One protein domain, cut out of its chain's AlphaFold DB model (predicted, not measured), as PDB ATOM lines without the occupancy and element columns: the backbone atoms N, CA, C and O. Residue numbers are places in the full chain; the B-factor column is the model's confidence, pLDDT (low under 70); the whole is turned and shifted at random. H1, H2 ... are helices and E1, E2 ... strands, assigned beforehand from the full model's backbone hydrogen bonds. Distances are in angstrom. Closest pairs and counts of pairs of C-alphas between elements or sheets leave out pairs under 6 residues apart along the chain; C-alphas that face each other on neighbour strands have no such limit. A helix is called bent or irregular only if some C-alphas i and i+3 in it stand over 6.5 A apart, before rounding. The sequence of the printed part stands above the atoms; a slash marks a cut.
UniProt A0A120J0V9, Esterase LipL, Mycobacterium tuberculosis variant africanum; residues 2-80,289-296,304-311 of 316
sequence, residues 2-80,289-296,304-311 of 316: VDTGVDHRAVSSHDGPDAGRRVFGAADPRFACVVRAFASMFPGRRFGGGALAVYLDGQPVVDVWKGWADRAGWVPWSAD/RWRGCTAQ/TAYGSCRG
ATOM      1  N   VAL A   2     -19.062 -40.733 -34.292       44.88
ATOM      2  CA  VAL A   2     -18.533 -40.807 -32.922       44.88
ATOM      3  C   VAL A   2     -19.717 -40.611 -31.985       44.88
ATOM      4  O   VAL A   2     -20.364 -39.568 -32.050       44.88
ATOM      5  N   ASP A   3     -20.021 -41.618 -31.171       50.72
ATOM      6  CA  ASP A   3     -21.043 -41.511 -30.133       50.72
ATOM      7  C   ASP A   3     -20.620 -40.437 -29.117       50.72
ATOM      8  O   ASP A   3     -19.517 -40.473 -28.556       50.72
ATOM      9  N   THR A   4     -21.470 -39.429 -28.940       56.34
ATOM     10  CA  THR A   4     -21.260 -38.343 -27.977       56.34
ATOM     11  C   THR A   4     -21.643 -38.765 -26.561       56.34
ATOM     12  O   THR A   4     -21.241 -38.091 -25.612       56.34
ATOM     13  N   GLY A   5     -22.404 -39.857 -26.403       57.59
ATOM     14  CA  GLY A   5     -22.981 -40.289 -25.131       57.59
ATOM     15  C   GLY A   5     -24.017 -39.311 -24.567       57.59
ATOM     16  O   GLY A   5     -24.327 -39.380 -23.377       57.59
ATOM     17  N   VAL A   6     -24.511 -38.374 -25.388       60.09
ATOM     18  CA  VAL A   6     -25.516 -37.376 -25.001       60.09
ATOM     19  C   VAL A   6     -26.903 -37.983 -25.151       60.09
ATOM     20  O   VAL A   6     -27.286 -38.415 -26.238       60.09
ATOM     21  N   ASP A   7     -27.675 -37.995 -24.067       58.62
ATOM     22  CA  ASP A   7     -29.083 -38.372 -24.141       58.62
ATOM     23  C   ASP A   7     -29.900 -37.189 -24.690       58.62
ATOM     24  O   ASP A   7     -30.019 -36.141 -24.048       58.62
ATOM     25  N   HIS A   8     -30.433 -37.363 -25.902       55.50
ATOM     26  CA  HIS A   8     -31.241 -36.373 -26.620       55.50
ATOM     27  C   HIS A   8     -32.719 -36.361 -26.197       55.50
ATOM     28  O   HIS A   8     -33.502 -35.570 -26.730       55.50
ATOM     29  N   ARG A   9     -33.145 -37.241 -25.279       49.44
ATOM     30  CA  ARG A   9     -34.526 -37.240 -24.783       49.44
ATOM     31  C   ARG A   9     -34.784 -35.972 -23.970       49.44
ATOM     32  O   ARG A   9     -33.974 -35.573 -23.134       49.44
ATOM     33  N   ALA A  10     -35.942 -35.352 -24.192       40.44
ATOM     34  CA  ALA A  10     -36.438 -34.301 -23.315       40.44
ATOM     35  C   ALA A  10     -36.650 -34.905 -21.922       40.44
ATOM     36  O   ALA A  10     -37.547 -35.721 -21.730       40.44
ATOM     37  N   VAL A  11     -35.795 -34.547 -20.967       45.06
ATOM     38  CA  VAL A  11     -35.932 -35.008 -19.586       45.06
ATOM     39  C   VAL A  11     -37.112 -34.267 -18.972       45.06
ATOM     40  O   VAL A  11     -37.014 -33.081 -18.651       45.06
ATOM     41  N   SER A  12     -38.243 -34.955 -18.833       40.09
ATOM     42  CA  SER A  12     -39.267 -34.585 -17.861       40.09
ATOM     43  C   SER A  12     -38.619 -34.633 -16.476       40.09
ATOM     44  O   SER A  12     -37.759 -35.468 -16.196       40.09
ATOM     45  N   SER A  13     -38.996 -33.714 -15.593       42.47
ATOM     46  CA  SER A  13     -38.375 -33.487 -14.281       42.47
ATOM     47  C   SER A  13     -38.398 -34.689 -13.314       42.47
ATOM     48  O   SER A  13     -38.035 -34.513 -12.150       42.47
ATOM     49  N   HIS A  14     -38.828 -35.883 -13.738       40.69
ATOM     50  CA  HIS A  14     -39.139 -37.042 -12.894       40.69
ATOM     51  C   HIS A  14     -38.536 -38.391 -13.351       40.69
ATOM     52  O   HIS A  14     -38.819 -39.410 -12.722       40.69
ATOM     53  N   ASP A  15     -37.660 -38.444 -14.360       43.88
ATOM     54  CA  ASP A  15     -37.148 -39.736 -14.851       43.88
ATOM     55  C   ASP A  15     -35.892 -40.249 -14.116       43.88
ATOM     56  O   ASP A  15     -34.752 -40.011 -14.513       43.88
ATOM     57  N   GLY A  16     -36.139 -41.062 -13.085       49.50
ATOM     58  CA  GLY A  16     -35.329 -42.229 -12.715       49.50
ATOM     59  C   GLY A  16     -34.013 -42.002 -11.936       49.50
ATOM     60  O   GLY A  16     -33.353 -40.970 -12.051       49.50
ATOM     61  N   PRO A  17     -33.562 -43.011 -11.159       49.88
ATOM     62  CA  PRO A  17     -32.383 -42.947 -10.277       49.88
ATOM     63  C   PRO A  17     -31.038 -42.642 -10.977       49.88
ATOM     64  O   PRO A  17     -30.049 -42.363 -10.291       49.88
ATOM     65  N   ASP A  18     -31.003 -42.651 -12.314       57.28
ATOM     66  CA  ASP A  18     -29.817 -42.409 -13.144       57.28
ATOM     67  C   ASP A  18     -29.748 -41.008 -13.781       57.28
ATOM     68  O   ASP A  18     -28.789 -40.730 -14.503       57.28
ATOM     69  N   ALA A  19     -30.704 -40.103 -13.522       66.75
ATOM     70  CA  ALA A  19     -30.703 -38.764 -14.123       66.75
ATOM     71  C   ALA A  19     -29.376 -38.012 -13.896       66.75
ATOM     72  O   ALA A  19     -28.701 -37.637 -14.847       66.75
ATOM     73  N   GLY A  20     -28.887 -37.898 -12.660       74.44
ATOM     74  CA  GLY A  20     -27.615 -37.199 -12.407       74.44
ATOM     75  C   GLY A  20     -26.358 -37.899 -12.955       74.44
ATOM     76  O   GLY A  20     -25.282 -37.301 -12.992       74.44
ATOM     77  N   ARG A  21     -26.453 -39.164 -13.390       83.56
ATOM     78  CA  ARG A  21     -25.299 -39.967 -13.840       83.56
ATOM     79  C   ARG A  21     -24.981 -39.803 -15.322       83.56
ATOM     80  O   ARG A  21     -23.829 -40.011 -15.711       83.56
ATOM     81  N   ARG A  22     -25.971 -39.449 -16.139       89.06
ATOM     82  CA  ARG A  22     -25.834 -39.307 -17.595       89.06
ATOM     83  C   ARG A  22     -25.612 -37.846 -17.984       89.06
ATOM     84  O   ARG A  22     -25.848 -36.943 -17.188       89.06
ATOM     85  N   VAL A  23     -25.104 -37.631 -19.195       91.75
ATOM     86  CA  VAL A  23     -25.026 -36.294 -19.796       91.75
ATOM     87  C   VAL A  23     -26.299 -36.061 -20.592       91.75
ATOM     88  O   VAL A  23     -26.656 -36.878 -21.440       91.75
ATOM     89  N   PHE A  24     -26.954 -34.937 -20.341       91.44
ATOM     90  CA  PHE A  24     -28.144 -34.513 -21.067       91.44
ATOM     91  C   PHE A  24     -27.857 -33.300 -21.938       91.44
ATOM     92  O   PHE A  24     -26.927 -32.543 -21.660       91.44
ATOM     93  N   GLY A  25     -28.691 -33.104 -22.959       89.56
ATOM     94  CA  GLY A  25     -28.689 -31.914 -23.801       89.56
ATOM     95  C   GLY A  25     -28.342 -32.220 -25.244       89.56
ATOM     96  O   GLY A  25     -28.868 -33.161 -25.839       89.56
ATOM     97  N   ALA A  26     -27.484 -31.396 -25.832       89.50
ATOM     98  CA  ALA A  26     -27.085 -31.539 -27.216       89.50
ATOM     99  C   ALA A  26     -25.650 -31.105 -27.458       89.50
ATOM    100  O   ALA A  26     -25.147 -30.159 -26.861       89.50
ATOM    101  N   ALA A  27     -24.990 -31.792 -28.380       92.31
ATOM    102  CA  ALA A  27     -23.661 -31.426 -28.824       92.31
ATOM    103  C   ALA A  27     -23.456 -31.866 -30.269       92.31
ATOM    104  O   ALA A  27     -23.873 -32.957 -30.662       92.31
ATOM    105  N   ASP A  28     -22.762 -31.035 -31.036       90.62
ATOM    106  CA  ASP A  28     -22.203 -31.427 -32.320       90.62
ATOM    107  C   ASP A  28     -21.182 -32.568 -32.092       90.62
ATOM    108  O   ASP A  28     -20.283 -32.430 -31.249       90.62
ATOM    109  N   PRO A  29     -21.276 -33.695 -32.828       90.00
ATOM    110  CA  PRO A  29     -20.382 -34.843 -32.664       90.00
ATOM    111  C   PRO A  29     -18.888 -34.522 -32.761       90.00
ATOM    112  O   PRO A  29     -18.067 -35.221 -32.163       90.00
ATOM    113  N   ARG A  30     -18.509 -33.448 -33.465       92.94
ATOM    114  CA  ARG A  30     -17.116 -32.983 -33.559       92.94
ATOM    115  C   ARG A  30     -16.550 -32.550 -32.203       92.94
ATOM    116  O   ARG A  30     -15.342 -32.622 -31.997       92.94
ATOM    117  N   PHE A  31     -17.412 -32.175 -31.258       93.62
ATOM    118  CA  PHE A  31     -17.049 -31.745 -29.908       93.62
ATOM    119  C   PHE A  31     -17.203 -32.854 -28.856       93.62
ATOM    120  O   PHE A  31     -17.131 -32.584 -27.657       93.62
ATOM    121  N   ALA A  32     -17.342 -34.122 -29.261       91.56
ATOM    122  CA  ALA A  32     -17.512 -35.247 -28.335       91.56
ATOM    123  C   ALA A  32     -16.406 -35.337 -27.258       91.56
ATOM    124  O   ALA A  32     -16.666 -35.757 -26.132       91.56
ATOM    125  N   CYS A  33     -15.171 -34.924 -27.573       93.94
ATOM    126  CA  CYS A  33     -14.078 -34.885 -26.596       93.94
ATOM    127  C   CYS A  33     -14.358 -33.903 -25.446       93.94
ATOM    128  O   CYS A  33     -14.155 -34.242 -24.281       93.94
ATOM    129  N   VAL A  34     -14.900 -32.726 -25.769       94.50
ATOM    130  CA  VAL A  34     -15.273 -31.694 -24.791       94.50
ATOM    131  C   VAL A  34     -16.391 -32.204 -23.884       94.50
ATOM    132  O   VAL A  34     -16.297 -32.086 -22.665       94.50
ATOM    133  N   VAL A  35     -17.408 -32.849 -24.465       93.69
ATOM    134  CA  VAL A  35     -18.521 -33.438 -23.705       93.69
ATOM    135  C   VAL A  35     -18.025 -34.510 -22.731       93.69
ATOM    136  O   VAL A  35     -18.417 -34.505 -21.566       93.69
ATOM    137  N   ARG A  36     -17.120 -35.399 -23.163       93.12
ATOM    138  CA  ARG A  36     -16.525 -36.425 -22.285       93.12
ATOM    139  C   ARG A  36     -15.688 -35.821 -21.161       93.12
ATOM    140  O   ARG A  36     -15.797 -36.273 -20.023       93.12
ATOM    141  N   ALA A  37     -14.886 -34.798 -21.460       94.25
ATOM    142  CA  ALA A  37     -14.100 -34.089 -20.454       94.25
ATOM    143  C   ALA A  37     -15.007 -33.443 -19.395       94.25
ATOM    144  O   ALA A  37     -14.824 -33.685 -18.204       94.25
ATOM    145  N   PHE A  38     -16.050 -32.730 -19.826       94.06
ATOM    146  CA  PHE A  38     -17.072 -32.172 -18.941       94.06
ATOM    147  C   PHE A  38     -17.749 -33.257 -18.090       94.06
ATOM    148  O   PHE A  38     -17.831 -33.142 -16.869       94.06
ATOM    149  N   ALA A  39     -18.167 -34.362 -18.709       91.50
ATOM    150  CA  ALA A  39     -18.822 -35.460 -18.009       91.50
ATOM    151  C   ALA A  39     -17.939 -36.066 -16.903       91.50
ATOM    152  O   ALA A  39     -18.455 -36.488 -15.865       91.50
ATOM    153  N   SER A  40     -16.622 -36.115 -17.119       91.06
ATOM    154  CA  SER A  40     -15.651 -36.678 -16.175       91.06
ATOM    155  C   SER A  40     -15.506 -35.862 -14.885       91.06
ATOM    156  O   SER A  40     -15.132 -36.424 -13.859       91.06
ATOM    157  N   MET A  41     -15.881 -34.576 -14.904       89.44
ATOM    158  CA  MET A  41     -15.841 -33.696 -13.729       89.44
ATOM    159  C   MET A  41     -16.870 -34.090 -12.661       89.44
ATOM    160  O   MET A  41     -16.684 -33.783 -11.485       89.44
ATOM    161  N   PHE A  42     -17.927 -34.810 -13.053       90.12
ATOM    162  CA  PHE A  42     -19.036 -35.200 -12.176       90.12
ATOM    163  C   PHE A  42     -19.191 -36.733 -12.125       90.12
ATOM    164  O   PHE A  42     -20.156 -37.283 -12.668       90.12
ATOM    165  N   PRO A  43     -18.240 -37.475 -11.521       87.44
ATOM    166  CA  PRO A  43     -18.266 -38.940 -11.513       87.44
ATOM    167  C   PRO A  43     -19.274 -39.533 -10.513       87.44
ATOM    168  O   PRO A  43     -19.562 -40.725 -10.569       87.44
ATOM    169  N   GLY A  44     -19.840 -38.731  -9.604       84.62
ATOM    170  CA  GLY A  44     -20.843 -39.192  -8.642       84.62
ATOM    171  C   GLY A  44     -21.439 -38.069  -7.794       84.62
ATOM    172  O   GLY A  44     -21.003 -36.925  -7.878       84.62
ATOM    173  N   ARG A  45     -22.408 -38.420  -6.940       86.56
ATOM    174  CA  ARG A  45     -23.252 -37.483  -6.165       86.56
ATOM    175  C   ARG A  45     -22.464 -36.414  -5.400       86.56
ATOM    176  O   ARG A  45     -22.784 -35.238  -5.488       86.56
ATOM    177  N   ARG A  46     -21.379 -36.807  -4.725       82.38
ATOM    178  CA  ARG A  46     -20.550 -35.900  -3.906       82.38
ATOM    179  C   ARG A  46     -19.801 -34.813  -4.689       82.38
ATOM    180  O   ARG A  46     -19.245 -33.912  -4.075       82.38
ATOM    181  N   PHE A  47     -19.731 -34.930  -6.016       84.00
ATOM    182  CA  PHE A  47     -19.022 -33.986  -6.887       84.00
ATOM    183  C   PHE A  47     -19.949 -32.908  -7.466       84.00
ATOM    184  O   PHE A  47     -19.484 -32.047  -8.207       84.00
ATOM    185  N   GLY A  48     -21.244 -32.950  -7.135       89.25
ATOM    186  CA  GLY A  48     -22.220 -31.982  -7.614       89.25
ATOM    187  C   GLY A  48     -22.572 -32.150  -9.083       89.25
ATOM    188  O   GLY A  48     -22.640 -33.266  -9.607       89.25
ATOM    189  N   GLY A  49     -22.831 -31.028  -9.739       91.94
ATOM    190  CA  GLY A  49     -23.233 -30.964 -11.132       91.94
ATOM    191  C   GLY A  49     -22.879 -29.631 -11.765       91.94
ATOM    192  O   GLY A  49     -22.376 -28.715 -11.112       91.94
ATOM    193  N   GLY A  50     -23.135 -29.545 -13.060       92.56
ATOM    194  CA  GLY A  50     -22.880 -28.350 -13.838       92.56
ATOM    195  C   GLY A  50     -23.562 -28.388 -15.193       92.56
ATOM    196  O   GLY A  50     -24.183 -29.380 -15.585       92.56
ATOM    197  N   ALA A  51     -23.381 -27.298 -15.926       93.50
ATOM    198  CA  ALA A  51     -23.749 -27.169 -17.326       93.50
ATOM    199  C   ALA A  51     -22.574 -26.592 -18.123       93.50
ATOM    200  O   ALA A  51     -21.753 -25.848 -17.584       93.50
ATOM    201  N   LEU A  52     -22.510 -26.934 -19.405       94.31
ATOM    202  CA  LEU A  52     -21.539 -26.422 -20.358       94.31
ATOM    203  C   LEU A  52     -22.261 -25.998 -21.632       94.31
ATOM    204  O   LEU A  52     -22.884 -26.825 -22.296       94.31
ATOM    205  N   ALA A  53     -22.095 -24.727 -21.990       92.81
ATOM    206  CA  ALA A  53     -22.504 -24.189 -23.274       92.81
ATOM    207  C   ALA A  53     -21.272 -23.678 -24.036       92.81
ATOM    208  O   ALA A  53     -20.427 -22.987 -23.464       92.81
ATOM    209  N   VAL A  54     -21.160 -24.025 -25.318       94.31
ATOM    210  CA  VAL A  54     -20.083 -23.593 -26.218       94.31
ATOM    211  C   VAL A  54     -20.708 -23.048 -27.489       94.31
ATOM    212  O   VAL A  54     -21.530 -23.715 -28.118       94.31
ATOM    213  N   TYR A  55     -20.273 -21.853 -27.878       91.50
ATOM    214  CA  TYR A  55     -20.691 -21.183 -29.101       91.50
ATOM    215  C   TYR A  55     -19.480 -21.018 -30.020       91.50
ATOM    216  O   TYR A  55     -18.391 -20.673 -29.558       91.50
ATOM    217  N   LEU A  56     -19.673 -21.255 -31.314       94.06
ATOM    218  CA  LEU A  56     -18.698 -21.003 -32.370       94.06
ATOM    219  C   LEU A  56     -19.351 -20.073 -33.391       94.06
ATOM    220  O   LEU A  56     -20.414 -20.400 -33.912       94.06
ATOM    221  N   ASP A  57     -18.753 -18.906 -33.630       92.75
ATOM    222  CA  ASP A  57     -19.288 -17.876 -34.536       92.75
ATOM    223  C   ASP A  57     -20.755 -17.506 -34.227       92.75
ATOM    224  O   ASP A  57     -21.607 -17.380 -35.107       92.75
ATOM    225  N   GLY A  58     -21.070 -17.395 -32.931       88.94
ATOM    226  CA  GLY A  58     -22.419 -17.106 -32.433       88.94
ATOM    227  C   GLY A  58     -23.403 -18.280 -32.513       88.94
ATOM    228  O   GLY A  58     -24.542 -18.133 -32.080       88.94
ATOM    229  N   GLN A  59     -22.991 -19.446 -33.020       88.62
ATOM    230  CA  GLN A  59     -23.838 -20.637 -33.105       88.62
ATOM    231  C   GLN A  59     -23.564 -21.605 -31.948       88.62
ATOM    232  O   GLN A  59     -22.405 -21.968 -31.726       88.62
ATOM    233  N   PRO A  60     -24.594 -22.076 -31.224       88.81
ATOM    234  CA  PRO A  60     -24.417 -23.063 -30.164       88.81
ATOM    235  C   PRO A  60     -24.017 -24.422 -30.756       88.81
ATOM    236  O   PRO A  60     -24.740 -24.999 -31.570       88.81
ATOM    237  N   VAL A  61     -22.866 -24.946 -30.330       94.00
ATOM    238  CA  VAL A  61     -22.316 -26.244 -30.770       94.00
ATOM    239  C   VAL A  61     -22.275 -27.289 -29.656       94.00
ATOM    240  O   VAL A  61     -22.236 -28.484 -29.939       94.00
ATOM    241  N   VAL A  62     -22.308 -26.864 -28.392       93.00
ATOM    242  CA  VAL A  62     -22.476 -27.731 -27.218       93.00
ATOM    243  C   VAL A  62     -23.404 -27.017 -26.250       93.00
ATOM    244  O   VAL A  62     -23.196 -25.843 -25.968       93.00
ATOM    245  N   ASP A  63     -24.397 -27.723 -25.736       92.94
ATOM    246  CA  ASP A  63     -25.286 -27.282 -24.671       92.94
ATOM    247  C   ASP A  63     -25.703 -28.512 -23.853       92.94
ATOM    248  O   ASP A  63     -26.657 -29.221 -24.187       92.94
ATOM    249  N   VAL A  64     -24.917 -28.828 -22.822       93.50
ATOM    250  CA  VAL A  64     -25.050 -30.063 -22.039       93.50
ATOM    251  C   VAL A  64     -25.034 -29.808 -20.539       93.50
ATOM    252  O   VAL A  64     -24.483 -28.818 -20.065       93.50
ATOM    253  N   TRP A  65     -25.605 -30.732 -19.770       94.44
ATOM    254  CA  TRP A  65     -25.552 -30.714 -18.310       94.44
ATOM    255  C   TRP A  65     -25.458 -32.119 -17.718       94.44
ATOM    256  O   TRP A  65     -25.784 -33.113 -18.372       94.44
ATOM    257  N   LYS A  66     -24.958 -32.205 -16.482       93.62
ATOM    258  CA  LYS A  66     -24.767 -33.462 -15.746       93.62
ATOM    259  C   LYS A  66     -24.693 -33.201 -14.241       93.62
ATOM    260  O   LYS A  66     -24.244 -32.140 -13.816       93.62
ATOM    261  N   GLY A  67     -25.038 -34.209 -13.444       92.94
ATOM    262  CA  GLY A  67     -24.756 -34.247 -12.013       92.94
ATOM    263  C   GLY A  67     -25.958 -33.864 -11.162       92.94
ATOM    264  O   GLY A  67     -27.102 -34.113 -11.543       92.94
ATOM    265  N   TRP A  68     -25.688 -33.286  -9.996       91.62
ATOM    266  CA  TRP A  68     -26.693 -32.936  -8.992       91.62
ATOM    267  C   TRP A  68     -26.630 -31.455  -8.631       91.62
ATOM    268  O   TRP A  68     -25.551 -30.868  -8.587       91.62
ATOM    269  N   ALA A  69     -27.797 -30.860  -8.409       89.81
ATOM    270  CA  ALA A  69     -27.960 -29.448  -8.089       89.81
ATOM    271  C   ALA A  69     -27.943 -29.169  -6.576       89.81
ATOM    272  O   ALA A  69     -27.944 -28.007  -6.190       89.81
ATOM    273  N   ASP A  70     -27.932 -30.195  -5.726       87.81
ATOM    274  CA  ASP A  70     -27.942 -30.091  -4.265       87.81
ATOM    275  C   ASP A  70     -26.759 -30.830  -3.623       87.81
ATOM    276  O   ASP A  70     -26.206 -31.786  -4.178       87.81
ATOM    277  N   ARG A  71     -26.386 -30.430  -2.405       83.69
ATOM    278  CA  ARG A  71     -25.291 -31.056  -1.648       83.69
ATOM    279  C   ARG A  71     -25.574 -32.499  -1.248       83.69
ATOM    280  O   ARG A  71     -24.632 -33.288  -1.172       83.69
ATOM    281  N   ALA A  72     -26.836 -32.840  -0.975       85.00
ATOM    282  CA  ALA A  72     -27.229 -34.208  -0.630       85.00
ATOM    283  C   ALA A  72     -27.173 -35.145  -1.850       85.00
ATOM    284  O   ALA A  72     -27.137 -36.372  -1.709       85.00
ATOM    285  N   GLY A  73     -27.105 -34.573  -3.057       86.75
ATOM    286  CA  GLY A  73     -27.079 -35.305  -4.306       86.75
ATOM    287  C   GLY A  73     -28.392 -36.033  -4.554       86.75
ATOM    288  O   GLY A  73     -28.363 -37.156  -5.057       86.75
ATOM    289  N   TRP A  74     -29.527 -35.460  -4.161       87.50
ATOM    290  CA  TRP A  74     -30.868 -36.008  -4.374       87.50
ATOM    291  C   TRP A  74     -31.595 -35.344  -5.537       87.50
ATOM    292  O   TRP A  74     -32.427 -35.986  -6.173       87.50
ATOM    293  N   VAL A  75     -31.235 -34.106  -5.860       89.19
ATOM    294  CA  VAL A  75     -31.824 -33.293  -6.918       89.19
ATOM    295  C   VAL A  75     -30.910 -33.342  -8.143       89.19
ATOM    296  O   VAL A  75     -29.810 -32.791  -8.114       89.19
ATOM    297  N   PRO A  76     -31.310 -34.002  -9.243       90.69
ATOM    298  CA  PRO A  76     -30.530 -33.986 -10.475       90.69
ATOM    299  C   PRO A  76     -30.409 -32.568 -11.039       90.69
ATOM    300  O   PRO A  76     -31.346 -31.773 -10.957       90.69
ATOM    301  N   TRP A  77     -29.275 -32.275 -11.670       91.31
ATOM    302  CA  TRP A  77     -29.128 -31.063 -12.468       91.31
ATOM    303  C   TRP A  77     -30.109 -31.103 -13.642       91.31
ATOM    304  O   TRP A  77     -30.209 -32.114 -14.341       91.31
ATOM    305  N   SER A  78     -30.825 -30.006 -13.877       89.38
ATOM    306  CA  SER A  78     -31.796 -29.902 -14.962       89.38
ATOM    307  C   SER A  78     -31.422 -28.816 -15.964       89.38
ATOM    308  O   SER A  78     -30.482 -28.043 -15.779       89.38
ATOM    309  N   ALA A  79     -32.217 -28.731 -17.031       86.56
ATOM    310  CA  ALA A  79     -32.146 -27.636 -17.981       86.56
ATOM    311  C   ALA A  79     -32.266 -26.254 -17.320       86.56
ATOM    312  O   ALA A  79     -31.723 -25.289 -17.853       86.56
ATOM    313  N   ASP A  80     -32.956 -26.195 -16.181       88.62
ATOM    314  CA  ASP A  80     -33.331 -24.960 -15.510       88.62
ATOM    315  C   ASP A  80     -32.459 -24.635 -14.293       88.62
ATOM    316  O   ASP A  80     -32.626 -23.586 -13.674       88.62
ATOM    317  N   ARG A 289     -31.720 -22.192 -23.568       59.19
ATOM    318  CA  ARG A 289     -32.338 -23.433 -24.038       59.19
ATOM    319  C   ARG A 289     -32.050 -23.632 -25.526       59.19
ATOM    320  O   ARG A 289     -32.714 -23.026 -26.364       59.19
ATOM    321  N   TRP A 290     -31.157 -24.562 -25.863       49.12
ATOM    322  CA  TRP A 290     -31.022 -25.034 -27.239       49.12
ATOM    323  C   TRP A 290     -32.300 -25.750 -27.701       49.12
ATOM    324  O   TRP A 290     -32.710 -26.765 -27.131       49.12
ATOM    325  N   ARG A 291     -32.940 -25.234 -28.756       46.94
ATOM    326  CA  ARG A 291     -33.955 -25.967 -29.523       46.94
ATOM    327  C   ARG A 291     -33.281 -26.434 -30.800       46.94
ATOM    328  O   ARG A 291     -32.903 -25.622 -31.635       46.94
ATOM    329  N   GLY A 292     -33.016 -27.731 -30.864       37.38
ATOM    330  CA  GLY A 292     -32.062 -28.295 -31.804       37.38
ATOM    331  C   GLY A 292     -32.321 -28.050 -33.281       37.38
ATOM    332  O   GLY A 292     -33.419 -27.706 -33.708       37.38
ATOM    333  N   CYS A 293     -31.283 -28.312 -34.074       36.50
ATOM    334  CA  CYS A 293     -31.436 -28.546 -35.503       36.50
ATOM    335  C   CYS A 293     -32.200 -29.853 -35.725       36.50
ATOM    336  O   CYS A 293     -31.760 -30.918 -35.286       36.50
ATOM    337  N   THR A 294     -33.316 -29.791 -36.444       33.06
ATOM    338  CA  THR A 294     -33.901 -30.970 -37.078       33.06
ATOM    339  C   THR A 294     -32.896 -31.506 -38.093       33.06
ATOM    340  O   THR A 294     -32.552 -30.835 -39.063       33.06
ATOM    341  N   ALA A 295     -32.387 -32.715 -37.861       31.73
ATOM    342  CA  ALA A 295     -31.555 -33.405 -38.833       31.73
ATOM    343  C   ALA A 295     -32.398 -33.697 -40.086       31.73
ATOM    344  O   ALA A 295     -33.206 -34.624 -40.091       31.73
ATOM    345  N   GLN A 296     -32.232 -32.908 -41.148       27.12
ATOM    346  CA  GLN A 296     -32.640 -33.349 -42.480       27.12
ATOM    347  C   GLN A 296     -31.632 -34.400 -42.953       27.12
ATOM    348  O   GLN A 296     -30.419 -34.191 -42.898       27.12
ATOM    349  N   THR A 304     -17.937 -28.083 -50.546       31.89
ATOM    350  CA  THR A 304     -17.295 -27.380 -49.434       31.89
ATOM    351  C   THR A 304     -17.966 -26.024 -49.236       31.89
ATOM    352  O   THR A 304     -17.511 -25.005 -49.741       31.89
ATOM    353  N   ALA A 305     -19.065 -26.030 -48.501       28.28
ATOM    354  CA  ALA A 305     -19.662 -24.871 -47.866       28.28
ATOM    355  C   ALA A 305     -20.121 -25.349 -46.489       28.28
ATOM    356  O   ALA A 305     -20.623 -26.467 -46.370       28.28
ATOM    357  N   TYR A 306     -19.892 -24.548 -45.446       33.91
ATOM    358  CA  TYR A 306     -20.416 -24.806 -44.106       33.91
ATOM    359  C   TYR A 306     -21.896 -25.197 -44.218       33.91
ATOM    360  O   TYR A 306     -22.739 -24.362 -44.540       33.91
ATOM    361  N   GLY A 307     -22.196 -26.482 -44.010       29.08
ATOM    362  CA  GLY A 307     -23.562 -26.983 -43.990       29.08
ATOM    363  C   GLY A 307     -24.298 -26.246 -42.886       29.08
ATOM    364  O   GLY A 307     -23.974 -26.403 -41.709       29.08
ATOM    365  N   SER A 308     -25.217 -25.366 -43.269       29.86
ATOM    366  CA  SER A 308     -25.920 -24.503 -42.336       29.86
ATOM    367  C   SER A 308     -26.864 -25.341 -41.481       29.86
ATOM    368  O   SER A 308     -27.980 -25.654 -41.894       29.86
ATOM    369  N   CYS A 309     -26.435 -25.669 -40.267       30.47
ATOM    370  CA  CYS A 309     -27.340 -25.972 -39.168       30.47
ATOM    371  C   CYS A 309     -28.091 -24.679 -38.810       30.47
ATOM    372  O   CYS A 309     -27.689 -23.944 -37.914       30.47
ATOM    373  N   ARG A 310     -29.155 -24.344 -39.553       33.81
ATOM    374  CA  ARG A 310     -30.094 -23.289 -39.145       33.81
ATOM    375  C   ARG A 310     -31.053 -23.889 -38.119       33.81
ATOM    376  O   ARG A 310     -32.115 -24.388 -38.476       33.81
ATOM    377  N   GLY A 311     -30.653 -23.868 -36.852       31.73
ATOM    378  CA  GLY A 311     -31.567 -24.088 -35.734       31.73
ATOM    379  C   GLY A 311     -32.417 -22.836 -35.538       31.73
ATOM    380  O   GLY A 311     -31.884 -21.732 -35.453       31.73
TER     381      GLY A 311
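AT A GLANCE: This is residues 2 to 80, 289 to 296 and 304 to 311 of the 316 residues of the protein "Esterase LipL" of Mycobacterium tuberculosis variant africanum (UniProt A0A120J0V9). Little regular structure is present: helix H1 covers one face of a small antiparallel sheet, ordered E1, E3, E2, in two layers, helix over sheet, with long loops around. The 95 printed residues hold E1, H1, E2, E3 in chain order, mixed helices and strands, with 34 residues in named elements. The whole is compact, radius of gyration of the C-alphas 14.0 A, spanning 50 by 25 by 23 A.

HOW THE PARTS SIT: Inner strand E3, residues 59 to 67, is antiparallel to E1, residues 23 to 27, at 174 degrees, with N 26 and O 63 2.8 A apart. E3 and E2, residues 49 to 56, form a hairpin at 171 degrees, with N 52 and O 64 2.8 A apart. H1, residues 29 to 40, is on the sheet, height 8.6 A; its closest C-alphas to E3 are Ala 39 and Lys 66, 6.7 A. E1, H1, E2 form a split strand-helix-strand unit, two same-way strands with a helix between them in the chain and E3 between them in the sheet; its crossover is left-handed. H1 is irregular, C-alphas 30 and 33 being 7.8 A apart, with 6 of 8 O i to N i+4 pairs within hydrogen-bond range.

IN THESE COORDINATES: E1 begins at C-alpha 23 (-25.026, -36.294, -19.796); E3, 25.1 A long, ends at C-alpha 67 (-24.756, -34.247, -12.013). E2 spans 23.9 A and H1 17.3 A.

THE WHOLE: Cuts leave gaps of 8.7 A between C-alphas 80 and 289 and 17.9 A between 296 and 304. No link between named elements is long. Residues 2 to 19, 289 to 296 and 304 to 311 are under 70 in pLDDT.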